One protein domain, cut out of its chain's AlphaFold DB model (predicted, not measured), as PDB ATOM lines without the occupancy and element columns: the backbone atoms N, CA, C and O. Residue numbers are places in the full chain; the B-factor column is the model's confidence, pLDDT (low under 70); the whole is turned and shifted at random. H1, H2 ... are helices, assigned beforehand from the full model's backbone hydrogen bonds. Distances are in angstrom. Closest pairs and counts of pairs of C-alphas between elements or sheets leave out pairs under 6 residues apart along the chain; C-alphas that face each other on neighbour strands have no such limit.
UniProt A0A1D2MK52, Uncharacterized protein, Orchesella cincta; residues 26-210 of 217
ATOM      1  N   LEU A  26     -47.337  -1.254  27.235       43.28
ATOM      2  CA  LEU A  26     -45.918  -0.980  27.488       43.28
ATOM      3  C   LEU A  26     -45.733  -0.093  28.727       43.28
ATOM      4  O   LEU A  26     -44.733  -0.218  29.424       43.28
ATOM      5  N   GLU A  27     -46.724   0.743  29.042       47.78
ATOM      6  CA  GLU A  27     -46.722   1.625  30.212       47.78
ATOM      7  C   GLU A  27     -46.790   0.875  31.549       47.78
ATOM      8  O   GLU A  27     -46.356   1.412  32.570       47.78
ATOM      9  N   SER A  28     -47.305  -0.359  31.569       51.34
ATOM     10  CA  SER A  28     -47.489  -1.133  32.798       51.34
ATOM     11  C   SER A  28     -46.408  -2.178  33.067       51.34
ATOM     12  O   SER A  28     -46.382  -2.775  34.150       51.34
ATOM     13  N   LEU A  29     -45.494  -2.395  32.117       58.50
ATOM     14  CA  LEU A  29     -44.392  -3.340  32.258       58.50
ATOM     15  C   LEU A  29     -43.060  -2.602  32.509       58.50
ATOM     16  O   LEU A  29     -42.687  -1.733  31.729       58.50
ATOM     17  N   PRO A  30     -42.309  -2.953  33.574       59.66
ATOM     18  CA  PRO A  30     -41.062  -2.318  33.975       59.66
ATOM     19  C   PRO A  30     -39.976  -2.368  32.910       59.66
ATOM     20  O   PRO A  30     -39.060  -1.549  32.940       59.66
ATOM     21  N   HIS A  31     -40.045  -3.346  32.000       68.19
ATOM     22  CA  HIS A  31     -39.043  -3.543  30.971       68.19
ATOM     23  C   HIS A  31     -39.615  -4.194  29.700       68.19
ATOM     24  O   HIS A  31     -40.440  -5.107  29.758       68.19
ATOM     25  N   PHE A  32     -39.101  -3.803  28.529       67.12
ATOM     26  CA  PHE A  32     -39.545  -4.324  27.228       67.12
ATOM     27  C   PHE A  32     -39.362  -5.849  27.079       67.12
ATOM     28  O   PHE A  32     -40.207  -6.553  26.538       67.12
ATOM     29  N   GLY A  33     -38.278  -6.402  27.618       70.75
ATOM     30  CA  GLY A  33     -38.085  -7.855  27.682       70.75
ATOM     31  C   GLY A  33     -39.104  -8.590  28.573       70.75
ATOM     32  O   GLY A  33     -39.342  -9.773  28.342       70.75
ATOM     33  N   ASP A  34     -39.718  -7.925  29.561       71.81
ATOM     34  CA  ASP A  34     -40.833  -8.506  30.330       71.81
ATOM     35  C   ASP A  34     -42.112  -8.524  29.477       71.81
ATOM     36  O   ASP A  34     -42.858  -9.501  29.506       71.81
ATOM     37  N   PHE A  35     -42.323  -7.491  28.650       74.31
ATOM     38  CA  PHE A  35     -43.394  -7.460  27.647       74.31
ATOM     39  C   PHE A  35     -43.279  -8.598  26.637       74.31
ATOM     40  O   PHE A  35     -44.270  -9.270  26.357       74.31
ATOM     41  N   MET A  36     -42.078  -8.860  26.128       75.94
ATOM     42  CA  MET A  36     -41.871  -9.969  25.202       75.94
ATOM     43  C   MET A  36     -42.191 -11.324  25.842       75.94
ATOM     44  O   MET A  36     -42.946 -12.103  25.261       75.94
ATOM     45  N   GLU A  37     -41.661 -11.609  27.040       77.75
ATOM     46  CA  GLU A  37     -41.956 -12.871  27.734       77.75
ATOM     47  C   GLU A  37     -43.458 -13.014  28.008       77.75
ATOM     48  O   GLU A  37     -44.028 -14.078  27.772       77.75
ATOM     49  N   PHE A  38     -44.103 -11.930  28.453       78.00
ATOM     50  CA  PHE A  38     -45.547 -11.868  28.651       78.00
ATOM     51  C   PHE A  38     -46.316 -12.225  27.380       78.00
ATOM     52  O   PHE A  38     -47.143 -13.139  27.383       78.00
ATOM     53  N   HIS A  39     -46.015 -11.531  26.287       77.75
ATOM     54  CA  HIS A  39     -46.739 -11.674  25.037       77.75
ATOM     55  C   HIS A  39     -46.560 -13.079  24.444       77.75
ATOM     56  O   HIS A  39     -47.547 -13.726  24.098       77.75
ATOM     57  N   ILE A  40     -45.330 -13.598  24.393       78.50
ATOM     58  CA  ILE A  40     -45.070 -14.945  23.867       78.50
ATOM     59  C   ILE A  40     -45.668 -16.021  24.764       78.50
ATOM     60  O   ILE A  40     -46.276 -16.958  24.252       78.50
ATOM     61  N   GLY A  41     -45.512 -15.896  26.083       79.56
ATOM     62  CA  GLY A  41     -46.042 -16.877  27.026       79.56
ATOM     63  C   GLY A  41     -47.557 -17.014  26.910       79.56
ATOM     64  O   GLY A  41     -48.084 -18.127  26.907       79.56
ATOM     65  N   LEU A  42     -48.258 -15.891  26.732       82.38
ATOM     66  CA  LEU A  42     -49.706 -15.870  26.549       82.38
ATOM     67  C   LEU A  42     -50.132 -16.434  25.181       82.38
ATOM     68  O   LEU A  42     -51.066 -17.236  25.117       82.38
ATOM     69  N   LEU A  43     -49.423 -16.084  24.102       81.38
ATOM     70  CA  LEU A  43     -49.659 -16.655  22.771       81.38
ATOM     71  C   LEU A  43     -49.473 -18.178  22.774       81.38
ATOM     72  O   LEU A  43     -50.355 -18.910  22.332       81.38
ATOM     73  N   ASP A  44     -48.355 -18.659  23.316       80.25
ATOM     74  CA  ASP A  44     -48.013 -20.084  23.378       80.25
ATOM     75  C   ASP A  44     -48.977 -20.867  24.280       80.25
ATOM     76  O   ASP A  44     -49.403 -21.972  23.936       80.25
ATOM     77  N   ALA A  45     -49.394 -20.281  25.408       84.88
ATOM     78  CA  ALA A  45     -50.382 -20.895  26.287       84.88
ATOM     79  C   ALA A  45     -51.726 -21.119  25.572       84.88
ATOM     80  O   ALA A  45     -52.360 -22.155  25.781       84.88
ATOM     81  N   CYS A  46     -52.145 -20.183  24.716       85.94
ATOM     82  CA  CYS A  46     -53.490 -20.162  24.141       85.94
ATOM     83  C   CYS A  46     -53.572 -20.608  22.663       85.94
ATOM     84  O   CYS A  46     -54.678 -20.717  22.136       85.94
ATOM     85  N   VAL A  47     -52.450 -20.919  21.994       83.12
ATOM     86  CA  VAL A  47     -52.378 -21.183  20.535       83.12
ATOM     87  C   VAL A  47     -53.305 -22.299  20.029       83.12
ATOM     88  O   VAL A  47     -53.785 -22.239  18.902       83.12
ATOM     89  N   ASN A  48     -53.600 -23.305  20.858       83.38
ATOM     90  CA  ASN A  48     -54.443 -24.455  20.492       83.38
ATOM     91  C   ASN A  48     -55.808 -24.462  21.202       83.38
ATOM     92  O   ASN A  48     -56.474 -25.495  21.269       83.38
ATOM     93  N   VAL A  49     -56.215 -23.329  21.772       86.31
ATOM     94  CA  VAL A  49     -57.469 -23.197  22.517       86.31
ATOM     95  C   VAL A  49     -58.540 -22.647  21.582       86.31
ATOM     96  O   VAL A  49     -58.331 -21.642  20.904       86.31
ATOM     97  N   THR A  50     -59.716 -23.277  21.546       87.50
ATOM     98  CA  THR A  50     -60.872 -22.730  20.821       87.50
ATOM     99  C   THR A  50     -61.229 -21.359  21.394       87.50
ATOM    100  O   THR A  50     -61.549 -21.250  22.575       87.50
ATOM    101  N   GLY A  51     -61.169 -20.305  20.576       85.62
ATOM    102  CA  GLY A  51     -61.323 -18.928  21.064       85.62
ATOM    103  C   GLY A  51     -60.095 -18.394  21.819       85.62
ATOM    104  O   GLY A  51     -60.223 -17.470  22.625       85.62
ATOM    105  N   GLY A  52     -58.909 -18.962  21.576       84.12
ATOM    106  CA  GLY A  52     -57.650 -18.556  22.202       84.12
ATOM    107  C   GLY A  52     -57.341 -17.071  22.019       84.12
ATOM    108  O   GLY A  52     -56.978 -16.411  22.983       84.12
ATOM    109  N   GLU A  53     -57.595 -16.508  20.835       81.12
ATOM    110  CA  GLU A  53     -57.433 -15.072  20.557       81.12
ATOM    111  C   GLU A  53     -58.285 -14.183  21.479       81.12
ATOM    112  O   GLU A  53     -57.780 -13.248  22.099       81.12
ATOM    113  N   ALA A  54     -59.571 -14.504  21.633       84.56
ATOM    114  CA  ALA A  54     -60.450 -13.774  22.545       84.56
ATOM    115  C   ALA A  54     -59.982 -13.909  24.004       84.56
ATOM    116  O   ALA A  54     -60.071 -12.955  24.780       84.56
ATOM    117  N   SER A  55     -59.442 -15.077  24.366       87.50
ATOM    118  CA  SER A  55     -58.865 -15.309  25.691       87.50
ATOM    119  C   SER A  55     -57.621 -14.453  25.923       87.50
ATOM    120  O   SER A  55     -57.550 -13.787  26.951       87.50
ATOM    121  N   ILE A  56     -56.698 -14.403  24.957       85.31
ATOM    122  CA  ILE A  56     -55.492 -13.563  24.992       85.31
ATOM    123  C   ILE A  56     -55.879 -12.097  25.201       85.31
ATOM    124  O   ILE A  56     -55.411 -11.475  26.154       85.31
ATOM    125  N   ASN A  57     -56.785 -11.565  24.376       81.19
ATOM    126  CA  ASN A  57     -57.217 -10.168  24.460       81.19
ATOM    127  C   ASN A  57     -57.868  -9.847  25.810       81.19
ATOM    128  O   ASN A  57     -57.590  -8.810  26.407       81.19
ATOM    129  N   SER A  58     -58.705 -10.755  26.320       85.44
ATOM    130  CA  SER A  58     -59.339 -10.598  27.629       85.44
ATOM    131  C   SER A  58     -58.318 -10.603  28.771       85.44
ATOM    132  O   SER A  58     -58.397  -9.742  29.643       85.44
ATOM    133  N   ILE A  59     -57.367 -11.543  28.766       87.19
ATOM    134  CA  ILE A  59     -56.337 -11.671  29.807       87.19
ATOM    135  C   ILE A  59     -55.409 -10.454  29.788       87.19
ATOM    136  O   ILE A  59     -55.158  -9.845  30.827       87.19
ATOM    137  N   ALA A  60     -54.919 -10.076  28.605       82.94
ATOM    138  CA  ALA A  60     -54.037  -8.928  28.441       82.94
ATOM    139  C   ALA A  60     -54.735  -7.615  28.815       82.94
ATOM    140  O   ALA A  60     -54.141  -6.790  29.505       82.94
ATOM    141  N   GLY A  61     -56.004  -7.449  28.428       80.81
ATOM    142  CA  GLY A  61     -56.816  -6.290  28.798       80.81
ATOM    143  C   GLY A  61     -57.015  -6.169  30.309       80.81
ATOM    144  O   GLY A  61     -56.741  -5.115  30.874       80.81
ATOM    145  N   ALA A  62     -57.404  -7.259  30.980       84.75
ATOM    146  CA  ALA A  62     -57.590  -7.273  32.433       84.75
ATOM    147  C   ALA A  62     -56.281  -6.984  33.187       84.75
ATOM    148  O   ALA A  62     -56.260  -6.234  34.167       84.75
ATOM    149  N   PHE A  63     -55.167  -7.543  32.712       85.81
ATOM    150  CA  PHE A  63     -53.853  -7.276  33.281       85.81
ATOM    151  C   PHE A  63     -53.435  -5.806  33.107       85.81
ATOM    152  O   PHE A  63     -52.974  -5.177  34.064       85.81
ATOM    153  N   ALA A  64     -53.639  -5.236  31.915       82.00
ATOM    154  CA  ALA A  64     -53.365  -3.830  31.633       82.00
ATOM    155  C   ALA A  64     -54.230  -2.892  32.489       82.00
ATOM    156  O   ALA A  64     -53.711  -1.944  33.067       82.00
ATOM    157  N   GLU A  65     -55.525  -3.178  32.639       83.44
ATOM    158  CA  GLU A  65     -56.429  -2.385  33.479       83.44
ATOM    159  C   GLU A  65     -56.017  -2.422  34.958       83.44
ATOM    160  O   GLU A  65     -55.949  -1.382  35.617       83.44
ATOM    161  N   CYS A  66     -55.675  -3.609  35.468       85.25
ATOM    162  CA  CYS A  66     -55.217  -3.781  36.845       85.25
ATOM    163  C   CYS A  66     -53.937  -2.980  37.116       85.25
ATOM    164  O   CYS A  66     -53.830  -2.257  38.108       85.25
ATOM    165  N   THR A  67     -52.970  -3.073  36.206       84.31
ATOM    166  CA  THR A  67     -51.674  -2.405  36.355       84.31
ATOM    167  C   THR A  67     -51.729  -0.909  36.053       84.31
ATOM    168  O   THR A  67     -50.980  -0.151  36.663       84.31
ATOM    169  N   HIS A  68     -52.660  -0.443  35.216       83.50
ATOM    170  CA  HIS A  68     -52.880   0.984  34.971       83.50
ATOM    171  C   HIS A  68     -53.187   1.741  36.268       83.50
ATOM    172  O   HIS A  68     -52.655   2.824  36.488       83.50
ATOM    173  N   GLN A  69     -53.947   1.149  37.197       84.44
ATOM    174  CA  GLN A  69     -54.225   1.774  38.500       84.44
ATOM    175  C   GLN A  69     -52.971   2.035  39.342       84.44
ATOM    176  O   GLN A  69     -52.999   2.891  40.228       84.44
ATOM    177  N   ILE A  70     -51.886   1.310  39.069       83.56
ATOM    178  CA  ILE A  70     -50.602   1.448  39.754       83.56
ATOM    179  C   ILE A  70     -49.779   2.578  39.132       83.56
ATOM    180  O   ILE A  70     -49.128   3.314  39.865       83.56
ATOM    181  N   VAL A  71     -49.820   2.731  37.805       80.12
ATOM    182  CA  VAL A  71     -48.882   3.583  37.047       80.12
ATOM    183  C   VAL A  71     -49.515   4.837  36.430       80.12
ATOM    184  O   VAL A  71     -48.797   5.655  35.874       80.12
ATOM    185  N   LYS A  72     -50.839   5.018  36.537       77.00
ATOM    186  CA  LYS A  72     -51.629   6.074  35.861       77.00
ATOM    187  C   LYS A  72     -51.116   7.512  36.005       77.00
ATOM    188  O   LYS A  72     -51.393   8.337  35.140       77.00
ATOM    189  N   ASP A  73     -50.408   7.817  37.089       76.00
ATOM    190  CA  ASP A  73     -49.928   9.169  37.391       76.00
ATOM    191  C   ASP A  73     -48.438   9.362  37.049       76.00
ATOM    192  O   ASP A  73     -47.913  10.472  37.153       76.00
ATOM    193  N   GLU A  74     -47.747   8.307  36.611       74.75
ATOM    194  CA  GLU A  74     -46.313   8.330  36.337       74.75
ATOM    195  C   GLU A  74     -46.028   8.783  34.905       74.75
ATOM    196  O   GLU A  74     -46.454   8.170  33.930       74.75
ATOM    197  N   LYS A  75     -45.270   9.873  34.781       67.50
ATOM    198  CA  LYS A  75     -44.866  10.454  33.486       67.50
ATOM    199  C   LYS A  75     -43.356  10.598  33.346       67.50
ATOM    200  O   LYS A  75     -42.867  11.034  32.307       67.50
ATOM    201  N   GLU A  76     -42.625  10.283  34.409       63.59
ATOM    202  CA  GLU A  76     -41.175  10.392  34.445       63.59
ATOM    203  C   GLU A  76     -40.511   9.174  33.809       63.59
ATOM    204  O   GLU A  76     -41.043   8.060  33.826       63.59
ATOM    205  N   GLN A  77     -39.287   9.365  33.320       61.06
ATOM    206  CA  GLN A  77     -38.430   8.252  32.940       61.06
ATOM    207  C   GLN A  77     -38.228   7.322  34.146       61.06
ATOM    208  O   GLN A  77     -37.932   7.769  35.256       61.06
ATOM    209  N   PHE A  78     -38.440   6.020  33.936       68.19
ATOM    210  CA  PHE A  78     -38.497   4.996  34.990       68.19
ATOM    211  C   PHE A  78     -39.637   5.168  36.021       68.19
ATOM    212  O   PHE A  78     -39.675   4.424  37.002       68.19
ATOM    213  N   GLY A  79     -40.591   6.081  35.802       69.12
ATOM    214  CA  GLY A  79     -41.743   6.316  36.681       69.12
ATOM    215  C   GLY A  79     -42.593   5.062  36.894       69.12
ATOM    216  O   GLY A  79     -42.902   4.717  38.031       69.12
ATOM    217  N   THR A  80     -42.839   4.282  35.833       74.25
ATOM    218  CA  THR A  80     -43.475   2.953  35.915       74.25
ATOM    219  C   THR A  80     -42.786   2.053  36.943       74.25
ATOM    220  O   THR A  80     -43.446   1.502  37.820       74.25
ATOM    221  N   LEU A  81     -41.454   1.927  36.891       75.06
ATOM    222  CA  LEU A  81     -40.699   1.093  37.831       75.06
ATOM    223  C   LEU A  81     -40.784   1.642  39.264       75.06
ATOM    224  O   LEU A  81     -40.925   0.868  40.209       75.06
ATOM    225  N   VAL A  82     -40.758   2.967  39.437       77.31
ATOM    226  CA  VAL A  82     -40.932   3.622  40.745       77.31
ATOM    227  C   VAL A  82     -42.310   3.325  41.338       77.31
ATOM    228  O   VAL A  82     -42.392   2.906  42.495       77.31
ATOM    229  N   ALA A  83     -43.386   3.515  40.575       81.25
ATOM    230  CA  ALA A  83     -44.745   3.219  41.025       81.25
ATOM    231  C   ALA A  83     -44.931   1.739  41.351       81.25
ATOM    232  O   ALA A  83     -45.479   1.400  42.403       81.25
ATOM    233  N   VAL A  84     -44.405   0.858  40.499       82.25
ATOM    234  CA  VAL A  84     -44.403  -0.584  40.745       82.25
ATOM    235  C   VAL A  84     -43.653  -0.916  42.033       82.25
ATOM    236  O   VAL A  84     -44.160  -1.694  42.832       82.25
ATOM    237  N   CYS A  85     -42.504  -0.297  42.314       79.75
ATOM    238  CA  CYS A  85     -41.802  -0.525  43.577       79.75
ATOM    239  C   CYS A  85     -42.571  -0.013  44.801       79.75
ATOM    240  O   CYS A  85     -42.584  -0.693  45.831       79.75
ATOM    241  N   LYS A  86     -43.237   1.145  44.698       85.19
ATOM    242  CA  LYS A  86     -44.090   1.688  45.770       85.19
ATOM    243  C   LYS A  86     -45.301   0.792  46.052       85.19
ATOM    244  O   LYS A  86     -45.718   0.698  47.202       85.19
ATOM    245  N   ASN A  87     -45.839   0.127  45.029       86.88
ATOM    246  CA  ASN A  87     -47.003  -0.756  45.130       86.88
ATOM    247  C   ASN A  87     -46.714  -2.170  44.590       86.88
ATOM    248  O   ASN A  87     -47.454  -2.724  43.771       86.88
ATOM    249  N   LYS A  88     -45.615  -2.769  45.061       84.38
ATOM    250  CA  LYS A  88     -45.144  -4.080  44.579       84.38
ATOM    251  C   LYS A  88     -46.149  -5.206  44.824       84.38
ATOM    252  O   LYS A  88     -46.249  -6.131  44.027       84.38
ATOM    253  N   GLU A  89     -46.897  -5.130  45.922       86.94
ATOM    254  CA  GLU A  89     -47.879  -6.150  46.295       86.94
ATOM    255  C   GLU A  89     -49.097  -6.111  45.373       86.94
ATOM    256  O   GLU A  89     -49.475  -7.152  44.840       86.94
ATOM    257  N   GLY A  90     -49.651  -4.923  45.099       88.56
ATOM    258  CA  GLY A  90     -50.742  -4.774  44.133       88.56
ATOM    259  C   GLY A  90     -50.322  -5.215  42.730       88.56
ATOM    260  O   GLY A  90     -51.070  -5.887  42.025       88.56
ATOM    261  N   TYR A  91     -49.078  -4.932  42.357       85.62
ATOM    262  CA  TYR A  91     -48.508  -5.369  41.091       85.62
ATOM    263  C   TYR A  91     -48.380  -6.897  40.976       85.62
ATOM    264  O   TYR A  91     -48.719  -7.476  39.940       85.62
ATOM    265  N   PHE A  92     -47.934  -7.568  42.043       86.31
ATOM    266  CA  PHE A  92     -47.914  -9.032  42.104       86.31
ATOM    267  C   PHE A  92     -49.317  -9.634  42.146       86.31
ATOM    268  O   PHE A  92     -49.533 -10.687  41.558       86.31
ATOM    269  N   GLN A  93     -50.292  -8.952  42.739       90.00
ATOM    270  CA  GLN A  93     -51.680  -9.394  42.691       90.00
ATOM    271  C   GLN A  93     -52.246  -9.348  41.262       90.00
ATOM    272  O   GLN A  93     -52.866 -10.317  40.822       90.00
ATOM    273  N   CYS A  94     -51.993  -8.274  40.504       87.38
ATOM    274  CA  CYS A  94     -52.358  -8.209  39.083       87.38
ATOM    275  C   CYS A  94     -51.740  -9.366  38.286       87.38
ATOM    276  O   CYS A  94     -52.395  -9.967  37.433       87.38
ATOM    277  N   TRP A  95     -50.488  -9.705  38.598       85.75
ATOM    278  CA  TRP A  95     -49.781 -10.820  37.982       85.75
ATOM    279  C   TRP A  95     -50.394 -12.182  38.297       85.75
ATOM    280  O   TRP A  95     -50.658 -12.973  37.393       85.75
ATOM    281  N   ASP A  96     -50.634 -12.457  39.576       88.31
ATOM    282  CA  ASP A  96     -51.189 -13.730  40.023       88.31
ATOM    283  C   ASP A  96     -52.611 -13.934  39.470       88.31
ATOM    284  O   ASP A  96     -52.977 -15.052  39.087       88.31
ATOM    285  N   ASN A  97     -53.383 -12.851  39.324       90.75
ATOM    286  CA  ASN A  97     -54.679 -12.863  38.645       90.75
ATOM    287  C   ASN A  97     -54.533 -13.230  37.164       90.75
ATOM    288  O   ASN A  97     -55.196 -14.155  36.699       90.75
ATOM    289  N   MET A  98     -53.621 -12.578  36.439       88.00
ATOM    290  CA  MET A  98     -53.332 -12.891  35.036       88.00
ATOM    291  C   MET A  98     -52.905 -14.355  34.858       88.00
ATOM    292  O   MET A  98     -53.418 -15.057  33.980       88.00
ATOM    293  N   LYS A  99     -52.024 -14.854  35.736       88.06
ATOM    294  CA  LYS A  99     -51.582 -16.254  35.746       88.06
ATOM    295  C   LYS A  99     -52.779 -17.191  35.919       88.06
ATOM    296  O   LYS A  99     -52.952 -18.136  35.150       88.06
ATOM    297  N   THR A 100     -53.625 -16.907  36.904       90.25
ATOM    298  CA  THR A 100     -54.823 -17.696  37.213       90.25
ATOM    299  C   THR A 100     -55.813 -17.699  36.050       90.25
ATOM    300  O   THR A 100     -56.315 -18.762  35.671       90.25
ATOM    301  N   GLU A 101     -56.067 -16.541  35.442       90.75
ATOM    302  CA  GLU A 101     -56.942 -16.434  34.276       90.75
ATOM    303  C   GLU A 101     -56.395 -17.210  33.082       90.75
ATOM    304  O   GLU A 101     -57.153 -17.925  32.427       90.75
ATOM    305  N   THR A 102     -55.086 -17.140  32.835       88.50
ATOM    306  CA  THR A 102     -54.459 -17.877  31.735       88.50
ATOM    307  C   THR A 102     -54.582 -19.383  31.934       88.50
ATOM    308  O   THR A 102     -55.003 -20.088  31.021       88.50
ATOM    309  N   LEU A 103     -54.314 -19.894  33.139       90.56
ATOM    310  CA  LEU A 103     -54.488 -21.321  33.442       90.56
ATOM    311  C   LEU A 103     -55.951 -21.769  33.347       90.56
ATOM    312  O   LEU A 103     -56.228 -22.920  33.009       90.56
ATOM    313  N   THR A 104     -56.890 -20.869  33.641       92.50
ATOM    314  CA  THR A 104     -58.329 -21.150  33.578       92.50
ATOM    315  C   THR A 104     -58.837 -21.181  32.139       92.50
ATOM    316  O   THR A 104     -59.572 -22.095  31.772       92.50
ATOM    317  N   LYS A 105     -58.446 -20.198  31.321       90.81
ATOM    318  CA  LYS A 105     -58.931 -20.032  29.944       90.81
ATOM    319  C   LYS A 105     -58.141 -20.868  28.937       90.81
ATOM    320  O   LYS A 105     -58.728 -21.340  27.970       90.81
ATOM    321  N   CYS A 106     -56.842 -21.074  29.164       88.19
ATOM    322  CA  CYS A 106     -55.941 -21.702  28.193       88.19
ATOM    323  C   CYS A 106     -55.382 -23.072  28.615       88.19
ATOM    324  O   CYS A 106     -54.788 -23.773  27.794       88.19
ATOM    325  N   GLY A 107     -55.631 -23.501  29.857       87.31
ATOM    326  CA  GLY A 107     -55.318 -24.845  30.346       87.31
ATOM    327  C   GLY A 107     -54.299 -24.859  31.486       87.31
ATOM    328  O   GLY A 107     -53.319 -24.115  31.498       87.31
ATOM    329  N   LYS A 108     -54.518 -25.746  32.464       85.56
ATOM    330  CA  LYS A 108     -53.650 -25.862  33.651       85.56
ATOM    331  C   LYS A 108     -52.255 -26.402  33.329       85.56
ATOM    332  O   LYS A 108     -51.305 -26.091  34.036       85.56
ATOM    333  N   ASP A 109     -52.116 -27.176  32.255       83.19
ATOM    334  CA  ASP A 109     -50.840 -27.703  31.760       83.19
ATOM    335  C   ASP A 109     -49.912 -26.610  31.194       83.19
ATOM    336  O   ASP A 109     -48.747 -26.877  30.905       83.19
ATOM    337  N   LYS A 110     -50.401 -25.369  31.061       81.88
ATOM    338  CA  LYS A 110     -49.648 -24.238  30.505       81.88
ATOM    339  C   LYS A 110     -48.797 -23.485  31.520       81.88
ATOM    340  O   LYS A 110     -48.139 -22.526  31.139       81.88
ATOM    341  N   GLU A 111     -48.749 -23.903  32.785       79.44
ATOM    342  CA  GLU A 111     -48.021 -23.171  33.835       79.44
ATOM    343  C   GLU A 111     -46.552 -22.891  33.485       79.44
ATOM    344  O   GLU A 111     -46.071 -21.785  33.709       79.44
ATOM    345  N   GLN A 112     -45.860 -23.838  32.846       75.00
ATOM    346  CA  GLN A 112     -44.461 -23.680  32.420       75.00
ATOM    347  C   GLN A 112     -44.264 -22.690  31.252       75.00
ATOM    348  O   GLN A 112     -43.128 -22.342  30.909       75.00
ATOM    349  N   ARG A 113     -45.363 -22.276  30.606       71.56
ATOM    350  CA  ARG A 113     -45.402 -21.302  29.504       71.56
ATOM    351  C   ARG A 113     -45.688 -19.891  29.998       71.56
ATOM    352  O   ARG A 113     -45.486 -18.939  29.255       71.56
ATOM    353  N   LEU A 114     -46.144 -19.758  31.243       72.62
ATOM    354  CA  LEU A 114     -46.436 -18.458  31.820       72.62
ATOM    355  C   LEU A 114     -45.141 -17.724  32.146       72.62
ATOM    356  O   LEU A 114     -44.122 -18.354  32.457       72.62
ATOM    357  N   PRO A 115     -45.160 -16.389  32.076       65.69
ATOM    358  CA  PRO A 115     -43.937 -15.636  32.224       65.69
ATOM    359  C   PRO A 115     -43.439 -15.795  33.666       65.69
ATOM    360  O   PRO A 115     -44.219 -15.921  34.615       65.69
ATOM    361  N   THR A 116     -42.130 -15.879  33.847       63.66
ATOM    362  CA  THR A 116     -41.530 -16.132  35.170       63.66
ATOM    363  C   THR A 116     -40.707 -14.933  35.636       63.66
ATOM    364  O   THR A 116     -40.467 -14.757  36.831       63.66
ATOM    365  N   LEU A 117     -40.295 -14.070  34.707       57.00
ATOM    366  CA  LEU A 117     -39.301 -13.035  34.964       57.00
ATOM    367  C   LEU A 117     -39.836 -11.818  35.681       57.00
ATOM    368  O   LEU A 117     -39.122 -11.210  36.468       57.00
ATOM    369  N   TYR A 118     -41.091 -11.489  35.425       64.81
ATOM    370  CA  TYR A 118     -41.755 -10.302  35.934       64.81
ATOM    371  C   TYR A 118     -41.596 -10.122  37.451       64.81
ATOM    372  O   TYR A 118     -41.219  -9.056  37.942       64.81
ATOM    373  N   LYS A 119     -41.803 -11.209  38.206       68.88
ATOM    374  CA  LYS A 119     -41.648 -11.209  39.663       68.88
ATOM    375  C   LYS A 119     -40.191 -11.006  40.073       68.88
ATOM    376  O   LYS A 119     -39.927 -10.261  41.009       68.88
ATOM    377  N   ASN A 120     -39.247 -11.609  39.355       69.50
ATOM    378  CA  ASN A 120     -37.820 -11.514  39.659       69.50
ATOM    379  C   ASN A 120     -37.245 -10.129  39.339       69.50
ATOM    380  O   ASN A 120     -36.498  -9.595  40.157       69.50
ATOM    381  N   THR A 121     -37.638  -9.524  38.212       70.94
ATOM    382  CA  THR A 121     -37.265  -8.150  37.847       70.94
ATOM    383  C   THR A 121     -37.697  -7.191  38.960       70.94
ATOM    384  O   THR A 121     -36.868  -6.495  39.545       70.94
ATOM    385  N   VAL A 122     -38.976  -7.218  39.349       75.00
ATOM    386  CA  VAL A 122     -39.488  -6.353  40.425       75.00
ATOM    387  C   VAL A 122     -38.867  -6.674  41.779       75.00
ATOM    388  O   VAL A 122     -38.529  -5.755  42.514       75.00
ATOM    389  N   LEU A 123     -38.650  -7.942  42.134       74.12
ATOM    390  CA  LEU A 123     -37.970  -8.284  43.388       74.12
ATOM    391  C   LEU A 123     -36.528  -7.760  43.434       74.12
ATOM    392  O   LEU A 123     -36.090  -7.294  44.484       74.12
ATOM    393  N   SER A 124     -35.800  -7.782  42.319       71.56
ATOM    394  CA  SER A 124     -34.431  -7.265  42.268       71.56
ATOM    395  C   SER A 124     -34.365  -5.745  42.426       71.56
ATOM    396  O   SER A 124     -33.525  -5.229  43.170       71.56
ATOM    397  N   PHE A 125     -35.286  -5.022  41.783       70.50
ATOM    398  CA  PHE A 125     -35.329  -3.560  41.854       70.50
ATOM    399  C   PHE A 125     -36.009  -3.028  43.118       70.50
ATOM    400  O   PHE A 125     -35.575  -2.017  43.658       70.50
ATOM    401  N   CYS A 126     -37.035  -3.708  43.625       74.69
ATOM    402  CA  CYS A 126     -37.901  -3.210  44.698       74.69
ATOM    403  C   CYS A 126     -37.711  -3.938  46.043       74.69
ATOM    404  O   CYS A 126     -38.358  -3.590  47.031       74.69
ATOM    405  N   GLY A 127     -36.886  -4.990  46.090       64.75
ATOM    406  CA  GLY A 127     -36.723  -5.872  47.254       64.75
ATOM    407  C   GLY A 127     -35.494  -5.618  48.132       64.75
ATOM    408  O   GLY A 127     -35.328  -6.332  49.116       64.75
ATOM    409  N   SER A 128     -34.637  -4.641  47.815       60.41
ATOM    410  CA  SER A 128     -33.439  -4.319  48.613       60.41
ATOM    411  C   SER A 128     -33.395  -2.841  49.004       60.41
ATOM    412  O   SER A 128     -33.890  -2.000  48.257       60.41
ATOM    413  N   ASP A 129     -32.742  -2.512  50.127       56.44
ATOM    414  CA  ASP A 129     -32.511  -1.124  50.584       56.44
ATOM    415  C   ASP A 129     -31.781  -0.267  49.527       56.44
ATOM    416  O   ASP A 129     -31.876   0.958  49.515       56.44
ATOM    417  N   ASN A 130     -31.103  -0.916  48.575       60.94
ATOM    418  CA  ASN A 130     -30.426  -0.283  47.446       60.94
ATOM    419  C   ASN A 130     -31.335  -0.043  46.226       60.94
ATOM    420  O   ASN A 130     -30.864   0.501  45.232       60.94
ATOM    421  N   GLY A 131     -32.607  -0.443  46.258       64.81
ATOM    422  CA  GLY A 131     -33.531  -0.350  45.124       64.81
ATOM    423  C   GLY A 131     -33.822   1.084  44.685       64.81
ATOM    424  O   GLY A 131     -33.646   1.426  43.519       64.81
ATOM    425  N   ALA A 132     -34.179   1.954  45.634       70.56
ATOM    426  CA  ALA A 132     -34.416   3.373  45.360       70.56
ATOM    427  C   ALA A 132     -33.150   4.072  44.842       70.56
ATOM    428  O   ALA A 132     -33.211   4.798  43.856       70.56
ATOM    429  N   LYS A 133     -31.995   3.768  45.452       72.56
ATOM    430  CA  LYS A 133     -30.693   4.283  45.018       72.56
ATOM    431  C   LYS A 133     -30.334   3.818  43.606       72.56
ATOM    432  O   LYS A 133     -29.913   4.630  42.799       72.56
ATOM    433  N   LYS A 134     -30.560   2.542  43.275       71.38
ATOM    434  CA  LYS A 134     -30.378   2.030  41.909       71.38
ATOM    435  C   LYS A 134     -31.263   2.779  40.918       71.38
ATOM    436  O   LYS A 134     -30.790   3.132  39.850       71.38
ATOM    437  N   ILE A 135     -32.523   3.049  41.260       72.00
ATOM    438  CA  ILE A 135     -33.428   3.817  40.389       72.00
ATOM    439  C   ILE A 135     -32.960   5.260  40.201       72.00
ATOM    440  O   ILE A 135     -33.011   5.770  39.086       72.00
ATOM    441  N   GLU A 136     -32.451   5.895  41.249       75.44
ATOM    442  CA  GLU A 136     -31.862   7.231  41.170       75.44
ATOM    443  C   GLU A 136     -30.575   7.255  40.329       75.44
ATOM    444  O   GLU A 136     -30.448   8.086  39.429       75.44
ATOM    445  N   ASP A 137     -29.666   6.300  40.541       73.12
ATOM    446  CA  ASP A 137     -28.440   6.133  39.751       73.12
ATOM    447  C   ASP A 137     -28.769   5.896  38.262       73.12
ATOM    448  O   ASP A 137     -28.078   6.404  37.380       73.12
ATOM    449  N   MET A 138     -29.860   5.177  37.970       69.69
ATOM    450  CA  MET A 138     -30.358   4.938  36.609       69.69
ATOM    451  C   MET A 138     -30.937   6.202  35.970       69.69
ATOM    452  O   MET A 138     -30.619   6.488  34.818       69.69
ATOM    453  N   LYS A 139     -31.745   6.979  36.704       70.06
ATOM    454  CA  LYS A 139     -32.237   8.286  36.232       70.06
ATOM    455  C   LYS A 139     -31.063   9.192  35.869       70.06
ATOM    456  O   LYS A 139     -30.993   9.690  34.752       70.06
ATOM    457  N   LYS A 140     -30.079   9.286  36.763       72.62
ATOM    458  CA  LYS A 140     -28.873  10.080  36.540       72.62
ATOM    459  C   LYS A 140     -28.067   9.607  35.327       72.62
ATOM    460  O   LYS A 140     -27.679  10.422  34.501       72.62
ATOM    461  N   ALA A 141     -27.835   8.302  35.188       68.06
ATOM    462  CA  ALA A 141     -27.106   7.756  34.043       68.06
ATOM    463  C   ALA A 141     -27.836   7.993  32.708       68.06
ATOM    464  O   ALA A 141     -27.187   8.177  31.677       68.06
ATOM    465  N   ALA A 142     -29.171   8.001  32.717       63.44
ATOM    466  CA  ALA A 142     -29.961   8.356  31.547       63.44
ATOM    467  C   ALA A 142     -29.855   9.849  31.203       63.44
ATOM    468  O   ALA A 142     -29.629  10.169  30.039       63.44
ATOM    469  N   ASP A 143     -29.938  10.735  32.199       65.31
ATOM    470  CA  ASP A 143     -29.791  12.187  32.021       65.31
ATOM    471  C   ASP A 143     -28.377  12.574  31.537       65.31
ATOM    472  O   ASP A 143     -28.214  13.485  30.723       65.31
ATOM    473  N   ASP A 144     -27.350  11.853  32.000       65.19
ATOM    474  CA  ASP A 144     -25.945  12.055  31.620       65.19
ATOM    475  C   ASP A 144     -25.617  11.497  30.216       65.19
ATOM    476  O   ASP A 144     -24.545  11.767  29.659       65.19
ATOM    477  N   THR A 145     -26.530  10.729  29.612       60.09
ATOM    478  CA  THR A 145     -26.352  10.165  28.273       60.09
ATOM    479  C   THR A 145     -26.734  11.184  27.198       60.09
ATOM    480  O   THR A 145     -27.904  11.510  27.016       60.09
ATOM    481  N   LYS A 146     -25.760  11.629  26.395       52.69
ATOM    482  CA  LYS A 146     -26.054  12.304  25.120       52.69
ATOM    483  C   LYS A 146     -26.450  11.261  24.066       52.69
ATOM    484  O   LYS A 146     -25.860  10.181  24.062       52.69
ATOM    485  N   PRO A 147     -27.413  11.550  23.174       51.31
ATOM    486  CA  PRO A 147     -27.645  10.696  22.017       51.31
ATOM    487  C   PRO A 147     -26.375  10.689  21.155       51.31
ATOM    488  O   PRO A 147     -25.970  11.740  20.658       51.31
ATOM    489  N   ASP A 148     -25.730   9.530  21.021       48.53
ATOM    490  CA  ASP A 148     -24.748   9.311  19.957       48.53
ATOM    491  C   ASP A 148     -25.496   9.271  18.616       48.53
ATOM    492  O   ASP A 148     -26.654   8.846  18.575       48.53
ATOM    493  N   ASP A 149     -24.843   9.765  17.555       47.50
ATOM    494  CA  ASP A 149     -25.377   9.971  16.200       47.50
ATOM    495  C   ASP A 149     -26.518   9.003  15.833       47.50
ATOM    496  O   ASP A 149     -26.317   7.811  15.579       47.50
ATOM    497  N   GLY A 150     -27.737   9.557  15.783       46.91
ATOM    498  CA  GLY A 150     -28.986   8.842  15.503       46.91
ATOM    499  C   GLY A 150     -29.089   8.261  14.088       46.91
ATOM    500  O   GLY A 150     -30.048   7.554  13.797       46.91
ATOM    501  N   ASP A 151     -28.091   8.499  13.234       48.16
ATOM    502  CA  ASP A 151     -28.094   8.149  11.810       48.16
ATOM    503  C   ASP A 151     -27.958   6.638  11.528       48.16
ATOM    504  O   ASP A 151     -28.153   6.205  10.394       48.16
ATOM    505  N   ASN A 152     -27.651   5.812  12.538       47.12
ATOM    506  CA  ASN A 152     -27.555   4.347  12.406       47.12
ATOM    507  C   ASN A 152     -28.595   3.571  13.234       47.12
ATOM    508  O   ASN A 152     -28.491   2.348  13.369       47.12
ATOM    509  N   CYS A 153     -29.588   4.254  13.809       47.84
ATOM    510  CA  CYS A 153     -30.701   3.584  14.473       47.84
ATOM    511  C   CYS A 153     -31.792   3.257  13.443       47.84
ATOM    512  O   CYS A 153     -32.161   4.130  12.663       47.84
ATOM    513  N   PRO A 154     -32.343   2.031  13.420       44.41
ATOM    514  CA  PRO A 154     -33.537   1.768  12.630       44.41
ATOM    515  C   PRO A 154     -34.673   2.691  13.095       44.41
ATOM    516  O   PRO A 154     -34.990   2.713  14.285       44.41
ATOM    517  N   ASP A 155     -35.340   3.381  12.163       43.69
ATOM    518  CA  ASP A 155     -36.556   4.185  12.415       43.69
ATOM    519  C   ASP A 155     -37.700   3.376  13.074       43.69
ATOM    520  O   ASP A 155     -38.720   3.918  13.495       43.69
ATOM    521  N   SER A 156     -37.545   2.054  13.152       40.28
ATOM    522  CA  SER A 156     -38.507   1.065  13.625       40.28
ATOM    523  C   SER A 156     -38.434   0.770  15.130       40.28
ATOM    524  O   SER A 156     -38.942  -0.259  15.580       40.28
ATOM    525  N   ALA A 157     -37.847   1.644  15.952       38.25
ATOM    526  CA  ALA A 157     -37.897   1.478  17.406       38.25
ATOM    527  C   ALA A 157     -39.364   1.363  17.887       38.25
ATOM    528  O   ALA A 157     -40.154   2.299  17.790       38.25
ATOM    529  N   GLY A 158     -39.739   0.176  18.378       43.47
ATOM    530  CA  GLY A 158     -41.088  -0.154  18.861       43.47
ATOM    531  C   GLY A 158     -42.017  -0.853  17.857       43.47
ATOM    532  O   GLY A 158     -43.065  -1.361  18.254       43.47
ATOM    533  N   ILE A 159     -41.635  -0.958  16.587       51.16
ATOM    534  CA  ILE A 159     -42.483  -1.433  15.489       51.16
ATOM    535  C   ILE A 159     -41.676  -2.511  14.752       51.16
ATOM    536  O   ILE A 159     -40.501  -2.317  14.479       51.16
ATOM    537  N   PRO A 160     -42.255  -3.613  14.286       61.56
ATOM    538  CA  PRO A 160     -42.602  -4.868  14.965       61.56
ATOM    539  C   PRO A 160     -41.391  -5.718  15.442       61.56
ATOM    540  O   PRO A 160     -40.634  -6.295  14.656       61.56
ATOM    541  N   TRP A 161     -41.225  -5.888  16.759       65.69
ATOM    542  CA  TRP A 161     -40.129  -6.701  17.328       65.69
ATOM    543  C   TRP A 161     -40.175  -8.178  16.886       65.69
ATOM    544  O   TRP A 161     -39.132  -8.816  16.772       65.69
ATOM    545  N   LEU A 162     -41.368  -8.706  16.587       69.00
ATOM    546  CA  LEU A 162     -41.554 -10.070  16.083       69.00
ATOM    547  C   LEU A 162     -40.870 -10.292  14.729       69.00
ATOM    548  O   LEU A 162     -40.285 -11.350  14.522       69.00
ATOM    549  N   GLU A 163     -40.900  -9.309  13.828       69.88
ATOM    550  CA  GLU A 163     -40.243  -9.424  12.519       69.88
ATOM    551  C   GLU A 163     -38.722  -9.319  12.668       69.88
ATOM    552  O   GLU A 163     -37.976 -10.109  12.089       69.88
ATOM    553  N   ASN A 164     -38.258  -8.409  13.531       70.31
ATOM    554  CA  ASN A 164     -36.832  -8.219  13.823       70.31
ATOM    555  C   ASN A 164     -36.195  -9.409  14.563       70.31
ATOM    556  O   ASN A 164     -34.973  -9.588  14.532       70.31
ATOM    557  N   CYS A 165     -37.016 -10.226  15.221       77.06
ATOM    558  CA  CYS A 165     -36.586 -11.370  16.017       77.06
ATOM    559  C   CYS A 165     -37.225 -12.685  15.554       77.06
ATOM    560  O   CYS A 165     -37.337 -13.626  16.344       77.06
ATOM    561  N   GLN A 166     -37.635 -12.770  14.279       77.81
ATOM    562  CA  GLN A 166     -38.323 -13.949  13.742       77.81
ATOM    563  C   GLN A 166     -37.493 -15.237  13.880       77.81
ATOM    564  O   GLN A 166     -38.031 -16.318  14.111       77.81
ATOM    565  N   ASP A 167     -36.166 -15.109  13.783       80.94
ATOM    566  CA  ASP A 167     -35.189 -16.189  13.914       80.94
ATOM    567  C   ASP A 167     -35.134 -16.764  15.337       80.94
ATOM    568  O   ASP A 167     -34.728 -17.908  15.533       80.94
ATOM    569  N   MET A 168     -35.582 -15.988  16.324       82.25
ATOM    570  CA  MET A 168     -35.565 -16.331  17.745       82.25
ATOM    571  C   MET A 168     -36.917 -16.844  18.258       82.25
ATOM    572  O   MET A 168     -36.971 -17.393  19.360       82.25
ATOM    573  N   LEU A 169     -37.995 -16.735  17.464       76.19
ATOM    574  CA  LEU A 169     -39.347 -17.170  17.850       76.19
ATOM    575  C   LEU A 169     -39.420 -18.624  18.341       76.19
ATOM    576  O   LEU A 169     -40.058 -18.846  19.371       76.19
ATOM    577  N   PRO A 170     -38.763 -19.615  17.696       79.88
ATOM    578  CA  PRO A 170     -38.793 -20.996  18.186       79.88
ATOM    579  C   PRO A 170     -38.167 -21.148  19.576       79.88
ATOM    580  O   PRO A 170     -38.555 -22.018  20.351       79.88
ATOM    581  N   THR A 171     -37.196 -20.295  19.903       82.00
ATOM    582  CA  THR A 171     -36.487 -20.321  21.185       82.00
ATOM    583  C   THR A 171     -37.278 -19.609  22.276       82.00
ATOM    584  O   THR A 171     -37.182 -19.993  23.438       82.00
ATOM    585  N   PHE A 172     -38.114 -18.625  21.930       75.12
ATOM    586  CA  PHE A 172     -38.973 -17.942  22.900       75.12
ATOM    587  C   PHE A 172     -40.043 -18.841  23.523       75.12
ATOM    588  O   PHE A 172     -40.515 -18.554  24.620       75.12
ATOM    589  N   THR A 173     -40.400 -19.943  22.865       74.31
ATOM    590  CA  THR A 173     -41.320 -20.960  23.389       74.31
ATOM    591  C   THR A 173     -40.584 -22.215  23.866       74.31
ATOM    592  O   THR A 173     -41.198 -23.265  24.069       74.31
ATOM    593  N   SER A 174     -39.264 -22.144  24.087       77.62
ATOM    594  CA  SER A 174     -38.524 -23.263  24.676       77.62
ATOM    595  C   SER A 174     -39.091 -23.607  26.067       77.62
ATOM    596  O   SER A 174     -39.441 -22.706  26.832       77.62
ATOM    597  N   PRO A 175     -39.231 -24.891  26.440       72.44
ATOM    598  CA  PRO A 175     -39.515 -25.260  27.828       72.44
ATOM    599  C   PRO A 175     -38.328 -24.944  28.753       72.44
ATOM    600  O   PRO A 175     -38.511 -24.831  29.964       72.44
ATOM    601  N   ASP A 176     -37.128 -24.780  28.189       77.75
ATOM    602  CA  ASP A 176     -35.949 -24.312  28.902       77.75
ATOM    603  C   ASP A 176     -36.050 -22.797  29.120       77.75
ATOM    604  O   ASP A 176     -35.961 -21.987  28.191       77.75
ATOM    605  N   LEU A 177     -36.236 -22.428  30.386       73.38
ATOM    606  CA  LEU A 177     -36.366 -21.047  30.828       73.38
ATOM    607  C   LEU A 177     -35.148 -20.197  30.423       73.38
ATOM    608  O   LEU A 177     -35.306 -19.068  29.969       73.38
ATOM    609  N   CYS A 178     -33.947 -20.761  30.508       75.69
ATOM    610  CA  CYS A 178     -32.702 -20.075  30.196       75.69
ATOM    611  C   CYS A 178     -32.535 -19.795  28.711       75.69
ATOM    612  O   CYS A 178     -32.138 -18.693  28.332       75.69
ATOM    613  N   GLN A 179     -32.892 -20.755  27.863       79.00
ATOM    614  CA  GLN A 179     -32.883 -20.546  26.417       79.00
ATOM    615  C   GLN A 179     -33.870 -19.450  26.006       79.00
ATOM    616  O   GLN A 179     -33.500 -18.565  25.232       79.00
ATOM    617  N   ARG A 180     -35.090 -19.454  26.567       78.12
ATOM    618  CA  ARG A 180     -36.076 -18.387  26.317       78.12
ATOM    619  C   ARG A 180     -35.519 -17.017  26.670       78.12
ATOM    620  O   ARG A 180     -35.637 -16.072  25.895       78.12
ATOM    621  N   HIS A 181     -34.905 -16.901  27.842       76.06
ATOM    622  CA  HIS A 181     -34.423 -15.623  28.361       76.06
ATOM    623  C   HIS A 181     -33.189 -15.116  27.627       76.06
ATOM    624  O   HIS A 181     -33.105 -13.921  27.351       76.06
ATOM    625  N   ALA A 182     -32.281 -16.012  27.237       78.25
ATOM    626  CA  ALA A 182     -31.155 -15.672  26.375       78.25
ATOM    627  C   ALA A 182     -31.633 -15.145  25.016       78.25
ATOM    628  O   ALA A 182     -31.133 -14.126  24.542       78.25
ATOM    629  N   ALA A 183     -32.638 -15.787  24.413       80.19
ATOM    630  CA  ALA A 183     -33.231 -15.301  23.175       80.19
ATOM    631  C   ALA A 183     -33.873 -13.916  23.364       80.19
ATOM    632  O   ALA A 183     -33.691 -13.039  22.520       80.19
ATOM    633  N   ILE A 184     -34.615 -13.689  24.459       78.19
ATOM    634  CA  ILE A 184     -35.249 -12.384  24.719       78.19
ATOM    635  C   ILE A 184     -34.181 -11.296  24.891       78.19
ATOM    636  O   ILE A 184     -34.311 -10.244  24.275       78.19
ATOM    637  N   ASP A 185     -33.101 -11.542  25.646       75.31
ATOM    638  CA  ASP A 185     -31.984 -10.588  25.780       75.31
ATOM    639  C   ASP A 185     -31.335 -10.267  24.426       75.31
ATOM    640  O   ASP A 185     -31.030  -9.110  24.138       75.31
ATOM    641  N   GLN A 186     -31.145 -11.279  23.572       76.81
ATOM    642  CA  GLN A 186     -30.600 -11.082  22.228       76.81
ATOM    643  C   GLN A 186     -31.524 -10.222  21.358       76.81
ATOM    644  O   GLN A 186     -31.054  -9.313  20.679       76.81
ATOM    645  N   CYS A 187     -32.831 -10.470  21.404       76.75
ATOM    646  CA  CYS A 187     -33.805  -9.682  20.659       76.75
ATOM    647  C   CYS A 187     -33.923  -8.246  21.185       76.75
ATOM    648  O   CYS A 187     -33.925  -7.314  20.385       76.75
ATOM    649  N   VAL A 188     -33.929  -8.049  22.510       73.50
ATOM    650  CA  VAL A 188     -33.850  -6.716  23.125       73.50
ATOM    651  C   VAL A 188     -32.608  -5.984  22.615       73.50
ATOM    652  O   VAL A 188     -32.724  -4.852  22.167       73.50
ATOM    653  N   GLY A 189     -31.439  -6.634  22.586       67.44
ATOM    654  CA  GLY A 189     -30.218  -6.041  22.031       67.44
ATOM    655  C   GLY A 189     -30.329  -5.637  20.554       67.44
ATOM    656  O   GLY A 189     -29.816  -4.586  20.172       67.44
ATOM    657  N   LYS A 190     -31.029  -6.430  19.729       68.81
ATOM    658  CA  LYS A 190     -31.268  -6.113  18.310       68.81
ATOM    659  C   LYS A 190     -32.138  -4.863  18.130       68.81
ATOM    660  O   LYS A 190     -31.836  -4.036  17.278       68.81
ATOM    661  N   ILE A 191     -33.214  -4.734  18.908       63.88
ATOM    662  CA  ILE A 191     -34.227  -3.681  18.713       63.88
ATOM    663  C   ILE A 191     -33.913  -2.380  19.450       63.88
ATOM    664  O   ILE A 191     -34.390  -1.329  19.038       63.88
ATOM    665  N   THR A 192     -33.154  -2.426  20.549       57.69
ATOM    666  CA  THR A 192     -32.870  -1.219  21.334       57.69
ATOM    667  C   THR A 192     -31.697  -0.417  20.780       57.69
ATOM    668  O   THR A 192     -31.458   0.674  21.279       57.69
ATOM    669  N   CYS A 193     -31.032  -0.916  19.727       53.97
ATOM    670  CA  CYS A 193     -29.815  -0.373  19.125       53.97
ATOM    671  C   CYS A 193     -28.770  -0.044  20.198       53.97
ATOM    672  O   CYS A 193     -28.793   1.010  20.832       53.97
ATOM    673  N   GLU A 194     -27.808  -0.949  20.397       45.00
ATOM    674  CA  GLU A 194     -26.771  -0.799  21.422       45.00
ATOM    675  C   GLU A 194     -26.002   0.532  21.347       45.00
ATOM    676  O   GLU A 194     -25.316   0.847  22.297       45.00
ATOM    677  N   ASN A 195     -26.107   1.352  20.300       43.78
ATOM    678  CA  ASN A 195     -25.427   2.648  20.215       43.78
ATOM    679  C   ASN A 195     -26.115   3.793  20.980       43.78
ATOM    680  O   ASN A 195     -25.518   4.853  21.128       43.78
ATOM    681  N   ILE A 196     -27.309   3.591  21.541       50.81
ATOM    682  CA  ILE A 196     -27.933   4.562  22.450       50.81
ATOM    683  C   ILE A 196     -27.539   4.181  23.882       50.81
ATOM    684  O   ILE A 196     -27.921   3.120  24.375       50.81
ATOM    685  N   ALA A 197     -26.778   5.016  24.596       49.78
ATOM    686  CA  ALA A 197     -26.304   4.645  25.938       49.78
ATOM    687  C   ALA A 197     -27.452   4.396  26.948       49.78
ATOM    688  O   ALA A 197     -27.305   3.565  27.842       49.78
ATOM    689  N   ILE A 198     -28.639   4.977  26.721       49.44
ATOM    690  CA  ILE A 198     -29.880   4.664  27.454       49.44
ATOM    691  C   ILE A 198     -30.340   3.220  27.196       49.44
ATOM    692  O   ILE A 198     -30.760   2.536  28.124       49.44
ATOM    693  N   ALA A 199     -30.227   2.706  25.970       52.41
ATOM    694  CA  ALA A 199     -30.545   1.315  25.651       52.41
ATOM    695  C   ALA A 199     -29.548   0.332  26.284       52.41
ATOM    696  O   ALA A 199     -29.962  -0.702  26.817       52.41
ATOM    697  N   LYS A 200     -28.247   0.668  26.290       58.38
ATOM    698  CA  LYS A 200     -27.232  -0.101  27.037       58.38
ATOM    699  C   LYS A 200     -27.549  -0.122  28.527       58.38
ATOM    700  O   LYS A 200     -27.461  -1.181  29.140       58.38
ATOM    701  N   LEU A 201     -27.946   1.021  29.088       58.91
ATOM    702  CA  LEU A 201     -28.353   1.148  30.483       58.91
ATOM    703  C   LEU A 201     -29.576   0.269  30.773       58.91
ATOM    704  O   LEU A 201     -29.512  -0.572  31.658       58.91
ATOM    705  N   ILE A 202     -30.641   0.365  29.973       57.06
ATOM    706  CA  ILE A 202     -31.863  -0.446  30.103       57.06
ATOM    707  C   ILE A 202     -31.568  -1.955  29.983       57.06
ATOM    708  O   ILE A 202     -32.106  -2.764  30.739       57.06
ATOM    709  N   ARG A 203     -30.652  -2.370  29.100       60.31
ATOM    710  CA  ARG A 203     -30.243  -3.779  28.991       60.31
ATOM    711  C   ARG A 203     -29.336  -4.235  30.136       60.31
ATOM    712  O   ARG A 203     -29.475  -5.362  30.610       60.31
ATOM    713  N   ALA A 204     -28.423  -3.385  30.600       63.12
ATOM    714  CA  ALA A 204     -27.641  -3.655  31.804       63.12
ATOM    715  C   ALA A 204     -28.578  -3.833  33.008       63.12
ATOM    716  O   ALA A 204     -28.449  -4.807  33.738       63.12
ATOM    717  N   MET A 205     -29.617  -3.000  33.122       61.56
ATOM    718  CA  MET A 205     -30.691  -3.153  34.106       61.56
ATOM    719  C   MET A 205     -31.409  -4.501  33.976       61.56
ATOM    720  O   MET A 205     -31.620  -5.187  34.975       61.56
ATOM    721  N   TYR A 206     -31.757  -4.916  32.756       59.50
ATOM    722  CA  TYR A 206     -32.365  -6.222  32.497       59.50
ATOM    723  C   TYR A 206     -31.486  -7.395  32.952       59.50
ATOM    724  O   TYR A 206     -31.999  -8.357  33.524       59.50
ATOM    725  N   ARG A 207     -30.168  -7.321  32.728       62.59
ATOM    726  CA  ARG A 207     -29.204  -8.349  33.159       62.59
ATOM    727  C   ARG A 207     -28.953  -8.326  34.668       62.59
ATOM    728  O   ARG A 207     -29.046  -9.369  35.314       62.59
ATOM    729  N   ASP A 208     -28.695  -7.156  35.243       59.69
ATOM    730  CA  ASP A 208     -28.357  -6.976  36.662       59.69
ATOM    731  C   ASP A 208     -29.560  -7.223  37.580       59.69
ATOM    732  O   ASP A 208     -29.426  -7.726  38.700       59.69
ATOM    733  N   GLY A 209     -30.764  -6.933  37.079       55.53
ATOM    734  CA  GLY A 209     -32.045  -7.229  37.712       55.53
ATOM    735  C   GLY A 209     -32.294  -8.727  37.921       55.53
ATOM    736  O   GLY A 209     -33.291  -9.123  38.519       55.53
ATOM    737  N   ARG A 210     -31.412  -9.582  37.406       61.62
ATOM    738  CA  ARG A 210     -31.708 -10.983  37.156       61.62
ATOM    739  C   ARG A 210     -30.552 -11.920  37.474       61.62
ATOM    740  O   ARG A 210     -30.418 -12.964  36.855       61.62
TER     741      ARG A 210
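AT A GLANCE: This is residues 26 to 210 of the 217 residues of an uncharacterized protein of Orchesella cincta (UniProt A0A1D2MK52). Two long helices, H2 and H4, lie side by side and run opposite ways; H1 meets both at one end and spreads from them toward the middle, with H3 and H6 near the other end of the pair. On the other side of H1, H10 crosses it, with H8 and H9 packed on H10; H7 and H11 pair up away from the H1 to H2 turn, and the long link of residues 144 to 160 loops round the outside. The printed part has 185 residues with eleven named helices, H1 to H11 in order, and no named strand: all helix. It is compact, with a radius of gyration of the C-alphas of 16.6 A and spans of 50 by 36 by 27 A.

HOW THE PARTS SIT: H2, residues 52 to 71, touches H4, residues 88 to 106, at a shallow tilt of 8 degrees, opposite ways; their closest C-alphas, Cys 66 and Cys 94, are 5.7 A apart. H1, residues 32 to 46, is the hub, touching five other helices. H1 and H2 form a helical hairpin, their closest C-alphas, Cys 46 and Gly 52, 4.9 A apart. H1 touches H4 with residues 42 to 46 alone, closest at the C-alphas of Cys 46 and Cys 106, 5.0 A. H6, residues 117 to 126, only just touches H4, with 3 pairs of C-alphas within 8 A, the closest Phe 92 and Lys 119 at 7.1 A. H1, H2, H4 and H6 are an up and down bundle, each running against the one before. H3, residues 79 to 86, touches H6 about perpendicular at 77 degrees, C-alphas Cys 85 and Cys 126 being closest at 4.9 A. H5, residues 108 to 113, touches H1, closest at C-alphas Gly 41 and Arg 113, 5.1 A. H10, residues 177 to 191, touches H1 at a steep tilt of 53 degrees, closest at C-alphas Gly 33 and Ile 184, 6.1 A. H9, residues 166 to 172, forms a helical hairpin with H10, C-alphas Phe 172 and Arg 180 being closest at 4.5 A. H8, residues 161 to 164, touches H10, closest at C-alphas Trp 161 and Ile 191, 6.8 A. H7, residues 131 to 143, touches H11, residues 197 to 208, closest at C-alphas Ala 142 and Ile 198, 5.5 A. Every O i to N i+4 pair is within hydrogen-bond range in H1, H3, H4, H6, H7, H10 and H11; the counts are 14 of 16 in H2, 0 of 2 in H5 and 1 of 3 in H9, where O i to N i+3 pairs give 1 of 3 in H5 and 3 of 4 in H9, and H8 is too short for an i+4 pair.

IN THESE COORDINATES: H2 measures 28.1 A from first to last C-alpha, H4 26.4 A, and H1 and H10 21.3 A each. C-alpha 32 opens H1 at (-39.545, -4.324, 27.228), and C-alpha 208 ends H11 at (-28.357, -6.976, 36.662).

THE WHOLE: The C-alphas farthest apart, Thr 50 and Asp 144, are 50.5 A apart. The printed part has no cut, and the link from H7 to H8 is long, 17 residues. The mean pLDDT of the printed part is 72.0, with 69 residues under 70, among them 141 to 163 and 189 to 210.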